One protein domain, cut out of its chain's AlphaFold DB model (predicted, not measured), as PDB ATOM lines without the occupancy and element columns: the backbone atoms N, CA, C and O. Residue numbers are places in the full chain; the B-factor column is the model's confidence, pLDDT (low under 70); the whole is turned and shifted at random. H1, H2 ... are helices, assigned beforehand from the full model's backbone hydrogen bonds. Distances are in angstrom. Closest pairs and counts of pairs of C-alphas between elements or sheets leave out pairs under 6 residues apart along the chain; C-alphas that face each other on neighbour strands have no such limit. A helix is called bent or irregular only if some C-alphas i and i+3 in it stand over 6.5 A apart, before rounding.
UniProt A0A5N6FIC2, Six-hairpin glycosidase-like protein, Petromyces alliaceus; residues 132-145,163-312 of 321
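AT A GLANCE: This is residues 132 to 145 and 163 to 312 of the 321 residues of the protein "Six-hairpin glycosidase-like protein" of Petromyces alliaceus (UniProt A0A5N6FIC2). A long helical hairpin, H1 and H2, makes one side of the domain, and the shorter helices H3, H4, H5 and H6 cluster at the other side. H3 lies in the middle and packs on the first part of H1, while H7 leads away beyond H6 and residues 306 to 312 stick out as a tail. The stretches without named elements, 132 to 145, 163 to 175 and 220 to 240, lie toward the end of the hairpin where H1 begins and H2 ends. The printed part has 164 residues with seven named helices, in order H1 to H7, and no named strand; its class is all helix. It is compact, with a radius of gyration of the C-alphas of 16.7 A and spans of 52 by 40 by 35 A.

IN THESE COORDINATES: Begin with the longest helix, H2: find C-alpha 199 at (5.255, -0.463, 23.075), from where residues 199 to 219 run 30.6 A. Before it comes H1, residues 176 to 195, 29.3 A long, from C-alpha 176 at (24.773, -20.951, 27.464). Then read H3 at residues 241 to 249, 12.2 A; H4 at 255 to 267, 19.7 A; H5 at 279 to 289, 14.9 A; and H6 at 291 to 301, 14.8 A. H7, residues 303 to 310, covers 10.2 A and ends at C-alpha 310, (52.566, -9.444, 6.352). H4 and H6 are irregular: C-alphas 256 and 259 are 7.2 A apart, and C-alphas 296 and 299 are 7.1 A apart.

HOW THE PARTS SIT: H2 touches H1 in a hairpin, opposite ways at a shallow tilt of 19 degrees; look for their closest C-alphas at Ala 190 and Ala 202, 4.0 A apart. H1 touches H3 with residues 176 to 184 alone, closest at C-alphas 177 and 243, 5.6 A. H3 touches H5 at a steep tilt of 53 degrees, with C-alphas 245 and 285 closest at 5.1 A. H3 and H4 form a hairpin, closest at C-alphas 241 and 265, 5.9 A. H4, H5 and H6 are an up-and-down bundle, each running against the one before. Its hairpins are H4 with H5, closest at C-alphas 259 and 289, 4.9 A, and H5 with H6, closest at C-alphas 286 and 294, 4.9 A. H4 and H6 only just touch, with 3 pairs of C-alphas within 8 A, the closest being 259 and 293 at 6.4 A. H6 and H7 meet only through their link. In H1, H3, H5 and H7 every O i to N i+4 pair is within hydrogen-bond range; in H2 15 of 17 are, in H4 7 of 9 and in H6 5 of 7.

THE WHOLE: The two C-alphas farthest apart, those of Gly 200 and Asn 312, are 53.6 A from each other. Residues 146 to 162 are not printed, and C-alphas 145 and 163 are 8.9 A apart across this cut. The links from H2 to H3 and from H4 to H5 are long. The mean pLDDT of the printed part is 95.7, and no printed residue is under 70.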
ATOM      1  N   ASP A 132      13.312 -24.285  28.919       98.50
ATOM      2  CA  ASP A 132      13.120 -25.445  29.777       98.50
ATOM      3  C   ASP A 132      12.788 -25.093  31.234       98.50
ATOM      4  O   ASP A 132      12.625 -23.940  31.630       98.50
ATOM      5  N   ARG A 133      12.742 -26.125  32.085       98.06
ATOM      6  CA  ARG A 133      12.495 -25.982  33.528       98.06
ATOM      7  C   ARG A 133      13.541 -25.148  34.283       98.06
ATOM      8  O   ARG A 133      13.276 -24.772  35.420       98.06
ATOM      9  N   LEU A 134      14.732 -24.941  33.716       98.50
ATOM     10  CA  LEU A 134      15.776 -24.082  34.281       98.50
ATOM     11  C   LEU A 134      15.666 -22.643  33.761       98.50
ATOM     12  O   LEU A 134      16.430 -21.785  34.194       98.50
ATOM     13  N   GLY A 135      14.728 -22.364  32.852       98.69
ATOM     14  CA  GLY A 135      14.590 -21.066  32.204       98.69
ATOM     15  C   GLY A 135      15.643 -20.823  31.120       98.69
ATOM     16  O   GLY A 135      15.928 -19.668  30.813       98.69
ATOM     17  N   LEU A 136      16.248 -21.881  30.571       98.81
ATOM     18  CA  LEU A 136      17.289 -21.808  29.544       98.81
ATOM     19  C   LEU A 136      16.783 -22.373  28.216       98.81
ATOM     20  O   LEU A 136      15.965 -23.289  28.199       98.81
ATOM     21  N   VAL A 137      17.323 -21.863  27.108       98.62
ATOM     22  CA  VAL A 137      17.103 -22.447  25.776       98.62
ATOM     23  C   VAL A 137      17.701 -23.854  25.749       98.62
ATOM     24  O   VAL A 137      18.895 -24.019  26.023       98.62
ATOM     25  N   SER A 138      16.879 -24.851  25.420       98.06
ATOM     26  CA  SER A 138      17.303 -26.240  25.244       98.06
ATOM     27  C   SER A 138      16.315 -27.075  24.432       98.06
ATOM     28  O   SER A 138      15.201 -26.644  24.160       98.06
ATOM     29  N   GLY A 139      16.707 -28.303  24.099       96.31
ATOM     30  CA  GLY A 139      15.859 -29.247  23.369       96.31
ATOM     31  C   GLY A 139      15.584 -28.817  21.930       96.31
ATOM     32  O   GLY A 139      14.539 -29.168  21.396       96.31
ATOM     33  N   LEU A 140      16.491 -28.039  21.332       96.25
ATOM     34  CA  LEU A 140      16.398 -27.620  19.940       96.25
ATOM     35  C   LEU A 140      16.404 -28.853  19.018       96.25
ATOM     36  O   LEU A 140      17.156 -29.790  19.306       96.25
ATOM     37  N   PRO A 141      15.606 -28.854  17.931       95.12
ATOM     38  CA  PRO A 141      15.524 -29.980  17.007       95.12
ATOM     39  C   PRO A 141      16.884 -30.354  16.409       95.12
ATOM     40  O   PRO A 141      17.720 -29.486  16.154       95.12
ATOM     41  N   ASP A 142      17.089 -31.647  16.149       91.31
ATOM     42  CA  ASP A 142      18.367 -32.181  15.651       91.31
ATOM     43  C   ASP A 142      18.753 -31.639  14.260       91.31
ATOM     44  O   ASP A 142      19.927 -31.628  13.901       91.31
ATOM     45  N   ASP A 143      17.785 -31.177  13.464       92.31
ATOM     46  CA  ASP A 143      18.009 -30.557  12.153       92.31
ATOM     47  C   ASP A 143      18.347 -29.056  12.230       92.31
ATOM     48  O   ASP A 143      18.673 -28.434  11.210       92.31
ATOM     49  N   VAL A 144      18.338 -28.468  13.432       95.19
ATOM     50  CA  VAL A 144      18.765 -27.091  13.686       95.19
ATOM     51  C   VAL A 144      20.189 -27.089  14.237       95.19
ATOM     52  O   VAL A 144      20.443 -27.295  15.424       95.19
ATOM     53  N   TRP A 145      21.151 -26.752  13.380       95.44
ATOM     54  CA  TRP A 145      22.555 -26.719  13.772       95.44
ATOM     55  C   TRP A 145      22.814 -25.602  14.801       95.44
ATOM     56  O   TRP A 145      22.582 -24.416  14.555       95.44
ATOM     57  N   LYS A 163      30.151 -29.390  13.859       92.00
ATOM     58  CA  LYS A 163      31.262 -28.548  14.324       92.00
ATOM     59  C   LYS A 163      30.769 -27.216  14.882       92.00
ATOM     60  O   LYS A 163      29.622 -26.821  14.689       92.00
ATOM     61  N   GLY A 164      31.679 -26.489  15.522       93.06
ATOM     62  CA  GLY A 164      31.519 -25.067  15.822       93.06
ATOM     63  C   GLY A 164      30.563 -24.753  16.967       93.06
ATOM     64  O   GLY A 164      30.085 -23.628  17.080       93.06
ATOM     65  N   MET A 165      30.295 -25.733  17.826       93.25
ATOM     66  CA  MET A 165      29.591 -25.548  19.093       93.25
ATOM     67  C   MET A 165      30.410 -26.164  20.237       93.25
ATOM     68  O   MET A 165      31.062 -27.198  20.010       93.25
ATOM     69  N   PRO A 166      30.362 -25.583  21.450       94.25
ATOM     70  CA  PRO A 166      31.038 -26.142  22.615       94.25
ATOM     71  C   PRO A 166      30.732 -27.628  22.807       94.25
ATOM     72  O   PRO A 166      29.605 -28.070  22.587       94.25
ATOM     73  N   SER A 167      31.732 -28.410  23.219       92.69
ATOM     74  CA  SER A 167      31.530 -29.826  23.570       92.69
ATOM     75  C   SER A 167      30.641 -29.958  24.804       92.69
ATOM     76  O   SER A 167      29.744 -30.800  24.856       92.69
ATOM     77  N   SER A 168      30.854 -29.065  25.770       94.69
ATOM     78  CA  SER A 168      29.978 -28.908  26.922       94.69
ATOM     79  C   SER A 168      28.588 -28.474  26.474       94.69
ATOM     80  O   SER A 168      28.441 -27.564  25.659       94.69
ATOM     81  N   GLY A 169      27.560 -29.128  27.005       94.75
ATOM     82  CA  GLY A 169      26.173 -28.821  26.672       94.75
ATOM     83  C   GLY A 169      25.556 -29.714  25.596       94.75
ATOM     84  O   GLY A 169      24.337 -29.850  25.635       94.75
ATOM     85  N   ARG A 170      26.346 -30.406  24.750       93.88
ATOM     86  CA  ARG A 170      25.831 -31.241  23.638       93.88
ATOM     87  C   ARG A 170      24.822 -32.301  24.092       93.88
ATOM     88  O   ARG A 170      23.708 -32.332  23.588       93.88
ATOM     89  N   ILE A 171      25.168 -33.091  25.117       93.31
ATOM     90  CA  ILE A 171      24.277 -34.127  25.685       93.31
ATOM     91  C   ILE A 171      23.013 -33.499  26.287       93.31
ATOM     92  O   ILE A 171      21.903 -33.989  26.114       93.31
ATOM     93  N   SER A 172      23.184 -32.410  27.035       95.06
ATOM     94  CA  SER A 172      22.080 -31.748  27.736       95.06
ATOM     95  C   SER A 172      21.208 -30.872  26.828       95.06
ATOM     96  O   SER A 172      20.178 -30.381  27.291       95.06
ATOM     97  N   ASN A 173      21.659 -30.634  25.591       96.06
ATOM     98  CA  ASN A 173      21.174 -29.628  24.651       96.06
ATOM     99  C   ASN A 173      21.070 -28.214  25.272       96.06
ATOM    100  O   ASN A 173      20.170 -27.451  24.957       96.06
ATOM    101  N   ARG A 174      21.967 -27.859  26.204       97.38
ATOM    102  CA  ARG A 174      22.007 -26.543  26.871       97.38
ATOM    103  C   ARG A 174      23.328 -25.858  26.580       97.38
ATOM    104  O   ARG A 174      24.323 -26.097  27.262       97.38
ATOM    105  N   HIS A 175      23.312 -24.972  25.594       97.75
ATOM    106  CA  HIS A 175      24.439 -24.103  25.287       97.75
ATOM    107  C   HIS A 175      24.147 -22.701  25.821       97.75
ATOM    108  O   HIS A 175      23.227 -22.018  25.361       97.75
ATOM    109  N   THR A 176      24.942 -22.252  26.794       98.56
ATOM    110  CA  THR A 176      24.773 -20.951  27.464       98.56
ATOM    111  C   THR A 176      24.720 -19.802  26.457       98.56
ATOM    112  O   THR A 176      23.904 -18.886  26.586       98.56
ATOM    113  N   TYR A 177      25.540 -19.893  25.407       98.19
ATOM    114  CA  TYR A 177      25.573 -18.944  24.299       98.19
ATOM    115  C   TYR A 177      24.195 -18.712  23.659       98.19
ATOM    116  O   TYR A 177      23.817 -17.559  23.454       98.19
ATOM    117  N   CYS A 178      23.422 -19.771  23.384       98.38
ATOM    118  CA  CYS A 178      22.118 -19.648  22.725       98.38
ATOM    119  C   CYS A 178      21.132 -18.849  23.586       98.38
ATOM    120  O   CYS A 178      20.464 -17.944  23.087       98.38
ATOM    121  N   SER A 179      21.117 -19.107  24.898       98.75
ATOM    122  CA  SER A 179      20.295 -18.347  25.850       98.75
ATOM    123  C   SER A 179      20.729 -16.878  25.936       98.75
ATOM    124  O   SER A 179      19.886 -15.980  25.956       98.75
ATOM    125  N   MET A 180      22.038 -16.602  25.936       98.75
ATOM    126  CA  MET A 180      22.558 -15.228  25.963       98.75
ATOM    127  C   MET A 180      22.267 -14.456  24.670       98.75
ATOM    128  O   MET A 180      21.906 -13.278  24.733       98.75
ATOM    129  N   LEU A 181      22.422 -15.091  23.504       98.69
ATOM    130  CA  LEU A 181      22.105 -14.480  22.213       98.69
ATOM    131  C   LEU A 181      20.611 -14.158  22.131       98.69
ATOM    132  O   LEU A 181      20.256 -13.041  21.761       98.69
ATOM    133  N   TYR A 182      19.745 -15.083  22.546       98.88
ATOM    134  CA  TYR A 182      18.301 -14.859  22.577       98.88
ATOM    135  C   TYR A 182      17.912 -13.712  23.524       98.88
ATOM    136  O   TYR A 182      17.202 -12.794  23.112       98.88
ATOM    137  N   ALA A 183      18.469 -13.671  24.742       98.81
ATOM    138  CA  ALA A 183      18.261 -12.557  25.673       98.81
ATOM    139  C   ALA A 183      18.709 -11.205  25.085       98.81
ATOM    140  O   ALA A 183      18.023 -10.195  25.246       98.81
ATOM    141  N   TYR A 184      19.841 -11.177  24.373       98.75
ATOM    142  CA  TYR A 184      20.311  -9.977  23.680       98.75
ATOM    143  C   TYR A 184      19.344  -9.535  22.571       98.75
ATOM    144  O   TYR A 184      19.029  -8.346  22.474       98.75
ATOM    145  N   VAL A 185      18.849 -10.472  21.758       98.75
ATOM    146  CA  VAL A 185      17.917 -10.174  20.661       98.75
ATOM    147  C   VAL A 185      16.584  -9.668  21.190       98.75
ATOM    148  O   VAL A 185      16.124  -8.640  20.703       98.75
ATOM    149  N   LEU A 186      16.015 -10.291  22.227       98.81
ATOM    150  CA  LEU A 186      14.787  -9.813  22.873       98.81
ATOM    151  C   LEU A 186      14.895  -8.335  23.273       98.81
ATOM    152  O   LEU A 186      13.990  -7.550  23.007       98.81
ATOM    153  N   GLN A 187      16.033  -7.918  23.828       98.44
ATOM    154  CA  GLN A 187      16.252  -6.519  24.207       98.44
ATOM    155  C   GLN A 187      16.396  -5.577  23.010       98.44
ATOM    156  O   GLN A 187      15.942  -4.435  23.071       98.44
ATOM    157  N   GLN A 188      17.042  -6.015  21.923       98.31
ATOM    158  CA  GLN A 188      17.125  -5.191  20.714       98.31
ATOM    159  C   GLN A 188      15.756  -5.067  20.039       98.31
ATOM    160  O   GLN A 188      15.365  -3.966  19.655       98.31
ATOM    161  N   VAL A 189      14.993  -6.161  19.975       98.38
ATOM    162  CA  VAL A 189      13.641  -6.156  19.413       98.38
ATOM    163  C   VAL A 189      12.693  -5.336  20.289       98.38
ATOM    164  O   VAL A 189      11.891  -4.593  19.739       98.38
ATOM    165  N   ALA A 190      12.823  -5.362  21.620       98.12
ATOM    166  CA  ALA A 190      12.058  -4.490  22.517       98.12
ATOM    167  C   ALA A 190      12.243  -2.998  22.178       98.12
ATOM    168  O   ALA A 190      11.272  -2.243  22.081       98.12
ATOM    169  N   ARG A 191      13.489  -2.579  21.915       96.69
ATOM    170  CA  ARG A 191      13.795  -1.212  21.461       96.69
ATOM    171  C   ARG A 191      13.192  -0.927  20.089       96.69
ATOM    172  O   ARG A 191      12.586   0.125  19.905       96.69
ATOM    173  N   LEU A 192      13.308  -1.867  19.151       97.25
ATOM    174  CA  LEU A 192      12.713  -1.744  17.823       97.25
ATOM    175  C   LEU A 192      11.193  -1.549  17.911       97.25
ATOM    176  O   LEU A 192      10.666  -0.589  17.352       97.25
ATOM    177  N   VAL A 193      10.477  -2.422  18.630       96.62
ATOM    178  CA  VAL A 193       9.011  -2.340  18.744       96.62
ATOM    179  C   VAL A 193       8.562  -1.071  19.460       96.62
ATOM    180  O   VAL A 193       7.522  -0.516  19.107       96.62
ATOM    181  N   HIS A 194       9.358  -0.551  20.399       93.88
ATOM    182  CA  HIS A 194       9.126   0.768  20.980       93.88
ATOM    183  C   HIS A 194       9.224   1.876  19.916       93.88
ATOM    184  O   HIS A 194       8.271   2.639  19.744       93.88
ATOM    185  N   ASN A 195      10.319   1.909  19.147       92.25
ATOM    186  CA  ASN A 195      10.569   2.920  18.111       92.25
ATOM    187  C   ASN A 195       9.488   2.941  17.019       92.25
ATOM    188  O   ASN A 195       9.083   4.007  16.561       92.25
ATOM    189  N   ILE A 196       8.973   1.773  16.627       92.94
ATOM    190  CA  ILE A 196       7.961   1.641  15.564       92.94
ATOM    191  C   ILE A 196       6.507   1.741  16.066       92.94
ATOM    192  O   ILE A 196       5.565   1.376  15.348       92.94
ATOM    193  N   GLY A 197       6.306   2.214  17.303       90.75
ATOM    194  CA  GLY A 197       4.987   2.507  17.872       90.75
ATOM    195  C   GLY A 197       4.193   1.274  18.318       90.75
ATOM    196  O   GLY A 197       2.969   1.241  18.182       90.75
ATOM    197  N   ARG A 198       4.867   0.232  18.818       90.75
ATOM    198  CA  ARG A 198       4.279  -1.011  19.362       90.75
ATOM    199  C   ARG A 198       4.769  -1.299  20.797       90.75
ATOM    200  O   ARG A 198       5.220  -2.408  21.071       90.75
ATOM    201  N   PRO A 199       4.640  -0.352  21.748       89.88
ATOM    202  CA  PRO A 199       5.255  -0.463  23.075       89.88
ATOM    203  C   PRO A 199       4.747  -1.640  23.922       89.88
ATOM    204  O   PRO A 199       5.480  -2.106  24.783       89.88
ATOM    205  N   GLY A 200       3.539  -2.163  23.670       89.88
ATOM    206  CA  GLY A 200       3.023  -3.332  24.399       89.88
ATOM    207  C   GLY A 200       3.890  -4.589  24.237       89.88
ATOM    208  O   GLY A 200       4.072  -5.323  25.200       89.88
ATOM    209  N   TYR A 201       4.493  -4.782  23.059       93.31
ATOM    210  CA  TYR A 201       5.416  -5.894  22.803       93.31
ATOM    211  C   TYR A 201       6.773  -5.682  23.485       93.31
ATOM    212  O   TYR A 201       7.438  -6.647  23.849       93.31
ATOM    213  N   ALA A 202       7.183  -4.425  23.703       96.50
ATOM    214  CA  ALA A 202       8.468  -4.123  24.331       96.50
ATOM    215  C   ALA A 202       8.535  -4.706  25.746       96.50
ATOM    216  O   ALA A 202       9.491  -5.399  26.078       96.50
ATOM    217  N   THR A 203       7.487  -4.490  26.547       96.19
ATOM    218  CA  THR A 203       7.424  -4.976  27.931       96.19
ATOM    219  C   THR A 203       7.464  -6.501  28.017       96.19
ATOM    220  O   THR A 203       8.107  -7.049  28.914       96.19
ATOM    221  N   GLU A 204       6.813  -7.200  27.087       96.62
ATOM    222  CA  GLU A 204       6.863  -8.661  27.023       96.62
ATOM    223  C   GLU A 204       8.295  -9.151  26.764       96.62
ATOM    224  O   GLU A 204       8.828  -9.959  27.530       96.62
ATOM    225  N   TYR A 205       8.953  -8.612  25.734       98.38
ATOM    226  CA  TYR A 205      10.310  -9.010  25.357       98.38
ATOM    227  C   TYR A 205      11.346  -8.638  26.426       98.38
ATOM    228  O   TYR A 205      12.246  -9.427  26.712       98.38
ATOM    229  N   GLU A 206      11.192  -7.489  27.086       98.38
ATOM    230  CA  GLU A 206      12.013  -7.091  28.237       98.38
ATOM    231  C   GLU A 206      11.853  -8.058  29.416       98.38
ATOM    232  O   GLU A 206      12.845  -8.437  30.044       98.38
ATOM    233  N   THR A 207      10.623  -8.500  29.692       98.25
ATOM    234  CA  THR A 207      10.332  -9.456  30.769       98.25
ATOM    235  C   THR A 207      10.954 -10.822  30.477       98.25
ATOM    236  O   THR A 207      11.643 -11.376  31.338       98.25
ATOM    237  N   ARG A 208      10.786 -11.338  29.249       98.50
ATOM    238  CA  ARG A 208      11.409 -12.593  28.785       98.50
ATOM    239  C   ARG A 208      12.936 -12.515  28.870       98.50
ATOM    240  O   ARG A 208      13.573 -13.416  29.416       98.50
ATOM    241  N   ALA A 209      13.530 -11.407  28.421       98.75
ATOM    242  CA  ALA A 209      14.975 -11.204  28.493       98.75
ATOM    243  C   ALA A 209      15.483 -11.196  29.941       98.75
ATOM    244  O   ALA A 209      16.498 -11.826  30.238       98.75
ATOM    245  N   LEU A 210      14.783 -10.513  30.853       98.75
ATOM    246  CA  LEU A 210      15.161 -10.459  32.263       98.75
ATOM    247  C   LEU A 210      15.099 -11.841  32.928       98.75
ATOM    248  O   LEU A 210      16.013 -12.189  33.681       98.75
ATOM    249  N   ALA A 211      14.060 -12.627  32.638       98.81
ATOM    250  CA  ALA A 211      13.926 -13.993  33.140       98.81
ATOM    251  C   ALA A 211      15.094 -14.880  32.673       98.81
ATOM    252  O   ALA A 211      15.757 -15.513  33.496       98.81
ATOM    253  N   LEU A 212      15.432 -14.828  31.380       98.69
ATOM    254  CA  LEU A 212      16.592 -15.527  30.815       98.69
ATOM    255  C   LEU A 212      17.907 -15.111  31.472       98.69
ATOM    256  O   LEU A 212      18.691 -15.957  31.889       98.69
ATOM    257  N   GLN A 213      18.159 -13.811  31.623       98.88
ATOM    258  CA  GLN A 213      19.366 -13.322  32.294       98.88
ATOM    259  C   GLN A 213      19.482 -13.840  33.735       98.88
ATOM    260  O   GLN A 213      20.587 -14.103  34.216       98.88
ATOM    261  N   GLN A 214      18.361 -13.943  34.455       98.88
ATOM    262  CA  GLN A 214      18.331 -14.500  35.808       98.88
ATOM    263  C   GLN A 214      18.655 -15.996  35.797       98.88
ATOM    264  O   GLN A 214      19.527 -16.409  36.562       98.88
ATOM    265  N   ALA A 215      18.041 -16.767  34.898       98.88
ATOM    266  CA  ALA A 215      18.320 -18.189  34.710       98.88
ATOM    267  C   ALA A 215      19.792 -18.448  34.351       98.88
ATOM    268  O   ALA A 215      20.456 -19.257  34.998       98.88
ATOM    269  N   ILE A 216      20.349 -17.692  33.399       98.88
ATOM    270  CA  ILE A 216      21.757 -17.806  32.987       98.88
ATOM    271  C   ILE A 216      22.692 -17.522  34.169       98.88
ATOM    272  O   ILE A 216      23.642 -18.265  34.400       98.88
ATOM    273  N   ARG A 217      22.433 -16.475  34.964       98.81
ATOM    274  CA  ARG A 217      23.236 -16.203  36.170       98.81
ATOM    275  C   ARG A 217      23.102 -17.288  37.235       98.81
ATOM    276  O   ARG A 217      24.059 -17.510  37.967       98.81
ATOM    277  N   ALA A 218      21.934 -17.907  37.366       98.69
ATOM    278  CA  ALA A 218      21.691 -18.934  38.373       98.69
ATOM    279  C   ALA A 218      22.331 -20.277  38.001       98.69
ATOM    280  O   ALA A 218      22.838 -20.972  38.878       98.69
ATOM    281  N   HIS A 219      22.311 -20.632  36.715       98.75
ATOM    282  CA  HIS A 219      22.628 -21.984  36.256       98.75
ATOM    283  C   HIS A 219      23.891 -22.086  35.405       98.75
ATOM    284  O   HIS A 219      24.461 -23.165  35.343       98.75
ATOM    285  N   CYS A 220      24.359 -21.004  34.780       98.69
ATOM    286  CA  CYS A 220      25.512 -21.015  33.870       98.69
ATOM    287  C   CYS A 220      26.697 -20.189  34.394       98.69
ATOM    288  O   CYS A 220      27.626 -19.897  33.646       98.69
ATOM    289  N   TYR A 221      26.661 -19.741  35.652       98.44
ATOM    290  CA  TYR A 221      27.747 -18.979  36.264       98.44
ATOM    291  C   TYR A 221      28.431 -19.808  37.352       98.44
ATOM    292  O   TYR A 221      27.871 -20.020  38.425       98.44
ATOM    293  N   GLY A 222      29.672 -20.230  37.103       96.38
ATOM    294  CA  GLY A 222      30.480 -21.040  38.023       96.38
ATOM    295  C   GLY A 222      31.098 -20.252  39.185       96.38
ATOM    296  O   GLY A 222      32.161 -20.606  39.685       96.38
ATOM    297  N   GLY A 223      30.518 -19.112  39.571       95.06
ATOM    298  CA  GLY A 223      31.008 -18.248  40.654       95.06
ATOM    299  C   GLY A 223      32.169 -17.314  40.286       95.06
ATOM    300  O   GLY A 223      32.325 -16.276  40.926       95.06
ATOM    301  N   ARG A 224      32.953 -17.632  39.245       96.81
ATOM    302  CA  ARG A 224      34.003 -16.745  38.701       96.81
ATOM    303  C   ARG A 224      33.758 -16.359  37.244       96.81
ATOM    304  O   ARG A 224      33.870 -15.175  36.909       96.81
ATOM    305  N   PHE A 225      33.392 -17.326  36.407       98.50
ATOM    306  CA  PHE A 225      33.154 -17.169  34.970       98.50
ATOM    307  C   PHE A 225      31.825 -17.797  34.558       98.50
ATOM    308  O   PHE A 225      31.284 -18.643  35.271       98.50
ATOM    309  N   PHE A 226      31.310 -17.385  33.401       98.69
ATOM    310  CA  PHE A 226      30.216 -18.099  32.752       98.69
ATOM    311  C   PHE A 226      30.748 -19.353  32.057       98.69
ATOM    312  O   PHE A 226      31.805 -19.301  31.430       98.69
ATOM    313  N   THR A 227      30.019 -20.454  32.167       98.62
ATOM    314  CA  THR A 227      30.334 -21.744  31.548       98.62
ATOM    315  C   THR A 227      29.608 -21.885  30.210       98.62
ATOM    316  O   THR A 227      28.556 -21.279  29.997       98.62
ATOM    317  N   ASP A 228      30.143 -22.692  29.297       98.19
ATOM    318  CA  ASP A 228      29.571 -22.937  27.965       98.19
ATOM    319  C   ASP A 228      28.255 -23.734  28.004       98.19
ATOM    320  O   ASP A 228      27.461 -23.681  27.062       98.19
ATOM    321  N   SER A 229      27.994 -24.399  29.129       97.94
ATOM    322  CA  SER A 229      26.746 -25.075  29.492       97.94
ATOM    323  C   SER A 229      26.357 -24.727  30.938       97.94
ATOM    324  O   SER A 229      26.799 -23.701  31.464       97.94
ATOM    325  N   THR A 230      25.527 -25.533  31.604       98.44
ATOM    326  CA  THR A 230      25.221 -25.328  33.025       98.44
ATOM    327  C   THR A 230      26.429 -25.648  33.915       98.44
ATOM    328  O   THR A 230      27.231 -26.535  33.634       98.44
ATOM    329  N   ALA A 231      26.580 -24.902  35.006       98.06
ATOM    330  CA  ALA A 231      27.753 -24.950  35.872       98.06
ATOM    331  C   ALA A 231      27.908 -26.285  36.626       98.06
ATOM    332  O   ALA A 231      29.002 -26.595  37.083       98.06
ATOM    333  N   ASP A 232      26.837 -27.071  36.762       97.12
ATOM    334  CA  ASP A 232      26.843 -28.389  37.407       97.12
ATOM    335  C   ASP A 232      27.456 -29.497  36.540       97.12
ATOM    336  O   ASP A 232      27.923 -30.497  37.083       97.12
ATOM    337  N   ILE A 233      27.479 -29.316  35.215       96.62
ATOM    338  CA  ILE A 233      28.084 -30.262  34.261       96.62
ATOM    339  C   ILE A 233      29.352 -29.710  33.600       96.62
ATOM    340  O   ILE A 233      29.981 -30.405  32.803       96.62
ATOM    341  N   ALA A 234      29.702 -28.457  33.890       96.06
ATOM    342  CA  ALA A 234      30.868 -27.802  33.329       96.06
ATOM    343  C   ALA A 234      32.164 -28.391  33.901       96.06
ATOM    344  O   ALA A 234      32.341 -28.501  35.114       96.06
ATOM    345  N   ASP A 235      33.081 -28.719  33.002       94.38
ATOM    346  CA  ASP A 235      34.453 -29.112  33.299       94.38
ATOM    347  C   ASP A 235      35.439 -27.992  32.927       94.38
ATOM    348  O   ASP A 235      35.052 -26.897  32.509       94.38
ATOM    349  N   ASP A 236      36.734 -28.271  33.055       89.81
ATOM    350  CA  ASP A 236      37.802 -27.330  32.711       89.81
ATOM    351  C   ASP A 236      37.727 -26.877  31.231       89.81
ATOM    352  O   ASP A 236      38.008 -25.732  30.901       89.81
ATOM    353  N   LEU A 237      37.234 -27.710  30.311       91.44
ATOM    354  CA  LEU A 237      37.128 -27.355  28.889       91.44
ATOM    355  C   LEU A 237      35.849 -26.578  28.540       91.44
ATOM    356  O   LEU A 237      35.632 -26.231  27.376       91.44
ATOM    357  N   SER A 238      35.009 -26.278  29.531       96.44
ATOM    358  CA  SER A 238      33.688 -25.665  29.367       96.44
ATOM    359  C   SER A 238      33.701 -24.133  29.470       96.44
ATOM    360  O   SER A 238      32.715 -23.540  29.912       96.44
ATOM    361  N   TYR A 239      34.802 -23.475  29.097       97.81
ATOM    362  CA  TYR A 239      34.935 -22.018  29.168       97.81
ATOM    363  C   TYR A 239      35.365 -21.406  27.832       97.81
ATOM    364  O   TYR A 239      36.376 -21.780  27.229       97.81
ATOM    365  N   SER A 240      34.634 -20.373  27.409       98.12
ATOM    366  CA  SER A 240      34.914 -19.628  26.182       98.12
ATOM    367  C   SER A 240      34.885 -18.118  26.371       98.12
ATOM    368  O   SER A 240      34.179 -17.571  27.230       98.12
ATOM    369  N   GLN A 241      35.649 -17.429  25.523       97.88
ATOM    370  CA  GLN A 241      35.570 -15.977  25.369       97.88
ATOM    371  C   GLN A 241      34.179 -15.549  24.887       97.88
ATOM    372  O   GLN A 241      33.708 -14.477  25.265       97.88
ATOM    373  N   HIS A 242      33.495 -16.400  24.113       98.00
ATOM    374  CA  HIS A 242      32.145 -16.176  23.595       98.00
ATOM    375  C   HIS A 242      31.141 -15.971  24.717       98.00
ATOM    376  O   HIS A 242      30.477 -14.936  24.743       98.00
ATOM    377  N   CYS A 243      31.064 -16.900  25.674       98.38
ATOM    378  CA  CYS A 243      30.146 -16.788  26.808       98.38
ATOM    379  C   CYS A 243      30.468 -15.571  27.683       98.38
ATOM    380  O   CYS A 243      29.550 -14.889  28.133       98.38
ATOM    381  N   GLN A 244      31.747 -15.214  27.862       98.62
ATOM    382  CA  GLN A 244      32.095 -14.007  28.625       98.62
ATOM    383  C   GLN A 244      31.675 -12.728  27.884       98.62
ATOM    384  O   GLN A 244      31.084 -11.824  28.479       98.62
ATOM    385  N   ALA A 245      31.940 -12.653  26.577       98.50
ATOM    386  CA  ALA A 245      31.567 -11.513  25.748       98.50
ATOM    387  C   ALA A 245      30.042 -11.349  25.680       98.50
ATOM    388  O   ALA A 245      29.520 -10.255  25.900       98.50
ATOM    389  N   PHE A 246      29.313 -12.441  25.445       98.56
ATOM    390  CA  PHE A 246      27.857 -12.418  25.368       98.56
ATOM    391  C   PHE A 246      27.190 -12.195  26.718       98.56
ATOM    392  O   PHE A 246      26.146 -11.546  26.750       98.56
ATOM    393  N   ALA A 247      27.800 -12.592  27.838       98.69
ATOM    394  CA  ALA A 247      27.299 -12.214  29.155       98.69
ATOM    395  C   ALA A 247      27.243 -10.686  29.314       98.69
ATOM    396  O   ALA A 247      26.326 -10.157  29.936       98.69
ATOM    397  N   ILE A 248      28.190  -9.964  28.716       98.62
ATOM    398  CA  ILE A 248      28.255  -8.501  28.778       98.62
ATOM    399  C   ILE A 248      27.320  -7.865  27.754       98.62
ATOM    400  O   ILE A 248      26.548  -6.976  28.111       98.62
ATOM    401  N   ILE A 249      27.347  -8.338  26.504       97.88
ATOM    402  CA  ILE A 249      26.509  -7.816  25.410       97.88
ATOM    403  C   ILE A 249      25.020  -8.022  25.695       97.88
ATOM    404  O   ILE A 249      24.219  -7.176  25.329       97.88
ATOM    405  N   SER A 250      24.647  -9.116  26.361       98.06
ATOM    406  CA  SER A 250      23.264  -9.394  26.770       98.06
ATOM    407  C   SER A 250      22.879  -8.747  28.101       98.06
ATOM    408  O   SER A 250      21.779  -8.997  28.583       98.06
ATOM    409  N   TRP A 251      23.755  -7.947  28.727       98.06
ATOM    410  CA  TRP A 251      23.573  -7.379  30.074       98.06
ATOM    411  C   TRP A 251      23.325  -8.423  31.184       98.06
ATOM    412  O   TRP A 251      22.812  -8.100  32.255       98.06
ATOM    413  N   THR A 252      23.714  -9.677  30.956       98.56
ATOM    414  CA  THR A 252      23.601 -10.763  31.937       98.56
ATOM    415  C   THR A 252      24.627 -10.617  33.061       98.56
ATOM    416  O   THR A 252      24.285 -10.791  34.233       98.56
ATOM    417  N   ALA A 253      25.872 -10.275  32.722       98.44
ATOM    418  CA  ALA A 253      26.948 -10.030  33.675       98.44
ATOM    419  C   ALA A 253      26.682  -8.766  34.501       98.44
ATOM    420  O   ALA A 253      26.261  -7.726  33.975       98.44
ATOM    421  N   ARG A 254      26.992  -8.837  35.800       97.12
ATOM    422  CA  ARG A 254      26.942  -7.669  36.685       97.12
ATOM    423  C   ARG A 254      27.939  -6.609  36.198       97.12
ATOM    424  O   ARG A 254      29.024  -6.987  35.760       97.12
ATOM    425  N   PRO A 255      27.606  -5.306  36.263       95.94
ATOM    426  CA  PRO A 255      28.503  -4.235  35.822       95.94
ATOM    427  C   PRO A 255      29.922  -4.332  36.396       95.94
ATOM    428  O   PRO A 255      30.882  -4.221  35.637       95.94
ATOM    429  N   ASP A 256      30.042  -4.648  37.686       96.69
ATOM    430  CA  ASP A 256      31.329  -4.713  38.394       96.69
ATOM    431  C   ASP A 256      32.207  -5.899  37.956       96.69
ATOM    432  O   ASP A 256      33.426  -5.868  38.098       96.69
ATOM    433  N   ASP A 257      31.607  -6.940  37.369       97.69
ATOM    434  CA  ASP A 257      32.327  -8.125  36.902       97.69
ATOM    435  C   ASP A 257      32.882  -7.973  35.479       97.69
ATOM    436  O   ASP A 257      33.765  -8.731  35.083       97.69
ATOM    437  N   ARG A 258      32.383  -7.015  34.684       98.00
ATOM    438  CA  ARG A 258      32.629  -6.965  33.228       98.00
ATOM    439  C   ARG A 258      34.106  -6.859  32.874       98.00
ATOM    440  O   ARG A 258      34.593  -7.619  32.039       98.00
ATOM    441  N   ALA A 259      34.812  -5.930  33.520       98.25
ATOM    442  CA  ALA A 259      36.232  -5.707  33.275       98.25
ATOM    443  C   ALA A 259      37.055  -6.954  33.621       98.25
ATOM    444  O   ALA A 259      37.866  -7.402  32.810       98.25
ATOM    445  N   ARG A 260      36.790  -7.558  34.785       98.00
ATOM    446  CA  ARG A 260      37.455  -8.782  35.249       98.00
ATOM    447  C   ARG A 260      37.200  -9.960  34.309       98.00
ATOM    448  O   ARG A 260      38.153 -10.605  33.885       98.00
ATOM    449  N   LEU A 261      35.935 -10.216  33.965       98.56
ATOM    450  CA  LEU A 261      35.536 -11.328  33.099       98.56
ATOM    451  C   LEU A 261      36.282 -11.289  31.765       98.56
ATOM    452  O   LEU A 261      36.855 -12.303  31.371       98.56
ATOM    453  N   LEU A 262      36.327 -10.137  31.088       98.19
ATOM    454  CA  LEU A 262      37.028 -10.033  29.806       98.19
ATOM    455  C   LEU A 262      38.542 -10.034  29.962       98.19
ATOM    456  O   LEU A 262      39.219 -10.701  29.191       98.19
ATOM    457  N   THR A 263      39.079  -9.338  30.964       98.00
ATOM    458  CA  THR A 263      40.533  -9.259  31.144       98.00
ATOM    459  C   THR A 263      41.129 -10.633  31.423       98.00
ATOM    460  O   THR A 263      42.111 -11.020  30.789       98.00
ATOM    461  N   GLU A 264      40.515 -11.398  32.326       98.00
ATOM    462  CA  GLU A 264      40.977 -12.743  32.660       98.00
ATOM    463  C   GLU A 264      40.748 -13.713  31.486       98.00
ATOM    464  O   GLU A 264      41.707 -14.328  31.027       98.00
ATOM    465  N   SER A 265      39.539 -13.782  30.910       97.50
ATOM    466  CA  SER A 265      39.234 -14.755  29.838       97.50
ATOM    467  C   SER A 265      39.955 -14.504  28.507       97.50
ATOM    468  O   SER A 265      40.208 -15.439  27.748       97.50
ATOM    469  N   PHE A 266      40.317 -13.255  28.192       96.38
ATOM    470  CA  PHE A 266      41.085 -12.951  26.978       96.38
ATOM    471  C   PHE A 266      42.597 -13.131  27.171       96.38
ATOM    472  O   PHE A 266      43.348 -13.212  26.189       96.38
ATOM    473  N   THR A 267      43.063 -13.216  28.417       96.12
ATOM    474  CA  THR A 267      44.477 -13.441  28.751       96.12
ATOM    475  C   THR A 267      44.773 -14.918  28.974       96.12
ATOM    476  O   THR A 267      45.829 -15.393  28.555       96.12
ATOM    477  N   ASP A 268      43.840 -15.642  29.580       95.06
ATOM    478  CA  ASP A 268      43.984 -17.056  29.891       95.06
ATOM    479  C   ASP A 268      43.910 -17.922  28.613       95.06
ATOM    480  O   ASP A 268      42.910 -17.878  27.887       95.06
ATOM    481  N   PRO A 269      44.959 -18.703  28.287       92.19
ATOM    482  CA  PRO A 269      44.969 -19.566  27.108       92.19
ATOM    483  C   PRO A 269      44.012 -20.760  27.204       92.19
ATOM    484  O   PRO A 269      43.808 -21.421  26.188       92.19
ATOM    485  N   HIS A 270      43.458 -21.048  28.384       92.56
ATOM    486  CA  HIS A 270      42.529 -22.151  28.601       92.56
ATOM    487  C   HIS A 270      41.151 -21.906  27.975       92.56
ATOM    488  O   HIS A 270      40.461 -22.851  27.603       92.56
ATOM    489  N   PHE A 271      40.768 -20.639  27.803       96.56
ATOM    490  CA  PHE A 271      39.489 -20.291  27.203       96.56
ATOM    491  C   PHE A 271      39.503 -20.552  25.696       96.56
ATOM    492  O   PHE A 271      40.401 -20.109  24.971       96.56
ATOM    493  N   SER A 272      38.434 -21.184  25.212       95.94
ATOM    494  CA  SER A 272      38.127 -21.253  23.782       95.94
ATOM    495  C   SER A 272      38.055 -19.830  23.208       95.94
ATOM    496  O   SER A 272      37.315 -18.980  23.716       95.94
ATOM    497  N   LYS A 273      38.881 -19.541  22.193       94.50
ATOM    498  CA  LYS A 273      39.087 -18.181  21.664       94.50
ATOM    499  C   LYS A 273      38.066 -17.833  20.590       94.50
ATOM    500  O   LYS A 273      37.756 -18.671  19.752       94.50
ATOM    501  N   CYS A 274      37.620 -16.579  20.573       93.50
ATOM    502  CA  CYS A 274      36.820 -16.037  19.475       93.50
ATOM    503  C   CYS A 274      37.604 -16.089  18.158       93.50
ATOM    504  O   CYS A 274      38.710 -15.539  18.094       93.50
ATOM    505  N   SER A 275      37.012 -16.670  17.111       90.62
ATOM    506  CA  SER A 275      37.530 -16.552  15.745       90.62
ATOM    507  C   SER A 275      37.478 -15.096  15.277       90.62
ATOM    508  O   SER A 275      36.821 -14.251  15.902       90.62
ATOM    509  N   CYS A 276      38.114 -14.801  14.141       84.75
ATOM    510  CA  CYS A 276      38.029 -13.495  13.486       84.75
ATOM    511  C   CYS A 276      36.574 -13.025  13.263       84.75
ATOM    512  O   CYS A 276      36.292 -11.835  13.421       84.75
ATOM    513  N   MET A 277      35.632 -13.942  13.008       84.12
ATOM    514  CA  MET A 277      34.214 -13.626  12.800       84.12
ATOM    515  C   MET A 277      33.535 -13.145  14.086       84.12
ATOM    516  O   MET A 277      32.722 -12.217  14.062       84.12
ATOM    517  N   MET A 278      33.914 -13.707  15.236       91.50
ATOM    518  CA  MET A 278      33.365 -13.313  16.535       91.50
ATOM    519  C   MET A 278      34.070 -12.087  17.144       91.50
ATOM    520  O   MET A 278      33.582 -11.503  18.119       91.50
ATOM    521  N   GLN A 279      35.176 -11.619  16.550       90.25
ATOM    522  CA  GLN A 279      35.897 -10.435  17.031       90.25
ATOM    523  C   GLN A 279      35.038  -9.169  17.040       90.25
ATOM    524  O   GLN A 279      35.218  -8.325  17.916       90.25
ATOM    525  N   PHE A 280      34.062  -9.033  16.134       90.62
ATOM    526  CA  PHE A 280      33.122  -7.907  16.169       90.62
ATOM    527  C   PHE A 280      32.360  -7.843  17.503       90.62
ATOM    528  O   PHE A 280      32.297  -6.792  18.147       90.62
ATOM    529  N   CYS A 281      31.822  -8.979  17.952       94.56
ATOM    530  CA  CYS A 281      31.138  -9.085  19.237       94.56
ATOM    531  C   CYS A 281      32.124  -8.905  20.399       94.56
ATOM    532  O   CYS A 281      31.840  -8.140  21.319       94.56
ATOM    533  N   ALA A 282      33.306  -9.524  20.336       95.62
ATOM    534  CA  ALA A 282      34.338  -9.375  21.364       95.62
ATOM    535  C   ALA A 282      34.746  -7.905  21.577       95.62
ATOM    536  O   ALA A 282      34.757  -7.425  22.710       95.62
ATOM    537  N   LEU A 283      34.994  -7.155  20.498       95.12
ATOM    538  CA  LEU A 283      35.316  -5.725  20.547       95.12
ATOM    539  C   LEU A 283      34.178  -4.901  21.159       95.12
ATOM    540  O   LEU A 283      34.431  -3.999  21.960       95.12
ATOM    541  N   ARG A 284      32.918  -5.228  20.839       95.12
ATOM    542  CA  ARG A 284      31.759  -4.589  21.480       95.12
ATOM    543  C   ARG A 284      31.684  -4.886  22.974       95.12
ATOM    544  O   ARG A 284      31.449  -3.962  23.750       95.12
ATOM    545  N   ALA A 285      31.917  -6.129  23.389       97.94
ATOM    546  CA  ALA A 285      31.952  -6.495  24.803       97.94
ATOM    547  C   ALA A 285      33.071  -5.751  25.549       97.94
ATOM    548  O   ALA A 285      32.821  -5.181  26.608       97.94
ATOM    549  N   LEU A 286      34.274  -5.688  24.967       97.62
ATOM    550  CA  LEU A 286      35.416  -4.960  25.528       97.62
ATOM    551  C   LEU A 286      35.099  -3.477  25.708       97.62
ATOM    552  O   LEU A 286      35.339  -2.927  26.781       97.62
ATOM    553  N   ARG A 287      34.466  -2.844  24.711       96.88
ATOM    554  CA  ARG A 287      34.034  -1.445  24.823       96.88
ATOM    555  C   ARG A 287      33.034  -1.234  25.963       96.88
ATOM    556  O   ARG A 287      33.129  -0.224  26.662       96.88
ATOM    557  N   LEU A 288      32.095  -2.167  26.151       97.44
ATOM    558  CA  LEU A 288      31.098  -2.146  27.233       97.44
ATOM    559  C   LEU A 288      31.687  -2.446  28.623       97.44
ATOM    560  O   LEU A 288      31.048  -2.127  29.628       97.44
ATOM    561  N   ALA A 289      32.867  -3.065  28.687       97.25
ATOM    562  CA  ALA A 289      33.593  -3.327  29.927       97.25
ATOM    563  C   ALA A 289      34.463  -2.143  30.383       97.25
ATOM    564  O   ALA A 289      34.815  -2.080  31.557       97.25
ATOM    565  N   GLY A 290      34.775  -1.204  29.485       97.12
ATOM    566  CA  GLY A 290      35.474   0.044  29.796       97.12
ATOM    567  C   GLY A 290      36.523   0.414  28.750       97.12
ATOM    568  O   GLY A 290      37.056  -0.450  28.055       97.12
ATOM    569  N   ASP A 291      36.834   1.709  28.647       96.25
ATOM    570  CA  ASP A 291      37.824   2.224  27.688       96.25
ATOM    571  C   ASP A 291      39.228   1.656  27.943       96.25
ATOM    572  O   ASP A 291      39.901   1.236  27.008       96.25
ATOM    573  N   GLU A 292      39.642   1.539  29.207       96.06
ATOM    574  CA  GLU A 292      40.946   0.964  29.570       96.06
ATOM    575  C   GLU A 292      41.067  -0.513  29.167       96.06
ATOM    576  O   GLU A 292      42.086  -0.931  28.613       96.06
ATOM    577  N   VAL A 293      40.005  -1.296  29.389       96.56
ATOM    578  CA  VAL A 293      39.954  -2.709  28.988       96.56
ATOM    579  C   VAL A 293      40.058  -2.802  27.467       96.56
ATOM    580  O   VAL A 293      40.915  -3.521  26.956       96.56
ATOM    581  N   TYR A 294      39.250  -2.030  26.737       96.75
ATOM    582  CA  TYR A 294      39.278  -1.999  25.276       96.75
ATOM    583  C   TYR A 294      40.668  -1.662  24.718       96.75
ATOM    584  O   TYR A 294      41.214  -2.433  23.924       96.75
ATOM    585  N   GLU A 295      41.274  -0.561  25.169       95.75
ATOM    586  CA  GLU A 295      42.582  -0.108  24.686       95.75
ATOM    587  C   GLU A 295      43.705  -1.100  25.021       95.75
ATOM    588  O   GLU A 295      44.636  -1.269  24.230       95.75
ATOM    589  N   SER A 296      43.609  -1.820  26.146       95.62
ATOM    590  CA  SER A 296      44.608  -2.833  26.515       95.62
ATOM    591  C   SER A 296      44.635  -4.032  25.553       95.62
ATOM    592  O   SER A 296      45.707  -4.568  25.261       95.62
ATOM    593  N   PHE A 297      43.480  -4.427  25.005       94.81
ATOM    594  CA  PHE A 297      43.369  -5.563  24.083       94.81
ATOM    595  C   PHE A 297      43.464  -5.161  22.612       94.81
ATOM    596  O   PHE A 297      43.912  -5.970  21.794       94.81
ATOM    597  N   TRP A 298      43.099  -3.924  22.263       90.81
ATOM    598  CA  TRP A 298      43.053  -3.441  20.882       90.81
ATOM    599  C   TRP A 298      44.313  -3.766  20.056       90.81
ATOM    600  O   TRP A 298      44.179  -4.311  18.954       90.81
ATOM    601  N   PRO A 299      45.553  -3.541  20.549       90.19
ATOM    602  CA  PRO A 299      46.748  -3.868  19.783       90.19
ATOM    603  C   PRO A 299      46.877  -5.352  19.447       90.19
ATOM    604  O   PRO A 299      47.330  -5.645  18.344       90.19
ATOM    605  N   ARG A 300      46.497  -6.244  20.372       89.50
ATOM    606  CA  ARG A 300      46.598  -7.704  20.226       89.50
ATOM    607  C   ARG A 300      45.505  -8.255  19.321       89.50
ATOM    608  O   ARG A 300      45.769  -9.142  18.519       89.50
ATOM    609  N   LEU A 301      44.287  -7.726  19.416       87.44
ATOM    610  CA  LEU A 301      43.186  -8.174  18.559       87.44
ATOM    611  C   LEU A 301      43.468  -7.882  17.084       87.44
ATOM    612  O   LEU A 301      43.135  -8.685  16.224       87.44
ATOM    613  N   LEU A 302      44.185  -6.797  16.781       87.06
ATOM    614  CA  LEU A 302      44.607  -6.488  15.415       87.06
ATOM    615  C   LEU A 302      45.725  -7.395  14.868       87.06
ATOM    616  O   LEU A 302      46.089  -7.246  13.698       87.06
ATOM    617  N   ASP A 303      46.304  -8.294  15.666       87.62
ATOM    618  CA  ASP A 303      47.460  -9.082  15.232       87.62
ATOM    619  C   ASP A 303      47.125 -10.071  14.112       87.62
ATOM    620  O   ASP A 303      47.945 -10.212  13.204       87.62
ATOM    621  N   SER A 304      45.932 -10.680  14.096       84.56
ATOM    622  CA  SER A 304      45.501 -11.544  12.980       84.56
ATOM    623  C   SER A 304      45.510 -10.784  11.650       84.56
ATOM    624  O   SER A 304      46.209 -11.170  10.713       84.56
ATOM    625  N   TRP A 305      44.873  -9.611  11.594       87.31
ATOM    626  CA  TRP A 305      44.895  -8.748  10.407       87.31
ATOM    627  C   TRP A 305      46.310  -8.288  10.029       87.31
ATOM    628  O   TRP A 305      46.644  -8.193   8.848       87.31
ATOM    629  N   ARG A 306      47.182  -8.008  11.009       89.19
ATOM    630  CA  ARG A 306      48.587  -7.649  10.733       89.19
ATOM    631  C   ARG A 306      49.364  -8.808  10.111       89.19
ATOM    632  O   ARG A 306      50.167  -8.554   9.215       89.19
ATOM    633  N   LYS A 307      49.135 -10.045  10.562       89.56
ATOM    634  CA  LYS A 307      49.755 -11.251   9.993       89.56
ATOM    635  C   LYS A 307      49.299 -11.486   8.556       89.56
ATOM    636  O   LYS A 307      50.154 -11.667   7.695       89.56
ATOM    637  N   MET A 308      47.995 -11.378   8.282       90.12
ATOM    638  CA  MET A 308      47.454 -11.469   6.918       90.12
ATOM    639  C   MET A 308      48.156 -10.465   5.992       90.12
ATOM    640  O   MET A 308      48.689 -10.824   4.944       90.12
ATOM    641  N   LEU A 309      48.277  -9.207   6.424       91.38
ATOM    642  CA  LEU A 309      48.987  -8.188   5.649       91.38
ATOM    643  C   LEU A 309      50.478  -8.503   5.448       91.38
ATOM    644  O   LEU A 309      51.006  -8.255   4.367       91.38
ATOM    645  N   ALA A 310      51.160  -9.048   6.460       91.62
ATOM    646  CA  ALA A 310      52.566  -9.444   6.352       91.62
ATOM    647  C   ALA A 310      52.776 -10.607   5.363       91.62
ATOM    648  O   ALA A 310      53.837 -10.702   4.747       91.62
ATOM    649  N   ASN A 311      51.747 -11.432   5.158       91.75
ATOM    650  CA  ASN A 311      51.702 -12.494   4.154       91.75
ATOM    651  C   ASN A 311      51.291 -11.988   2.756       91.75
ATOM    652  O   ASN A 311      51.033 -12.786   1.859       91.75
ATOM    653  N   ASN A 312      51.269 -10.666   2.540       92.25
ATOM    654  CA  ASN A 312      50.868 -10.007   1.291       92.25
ATOM    655  C   ASN A 312      49.422 -10.289   0.872       92.25
ATOM    656  O   ASN A 312      49.091 -10.217  -0.317       92.25
TER     657      ASN A 312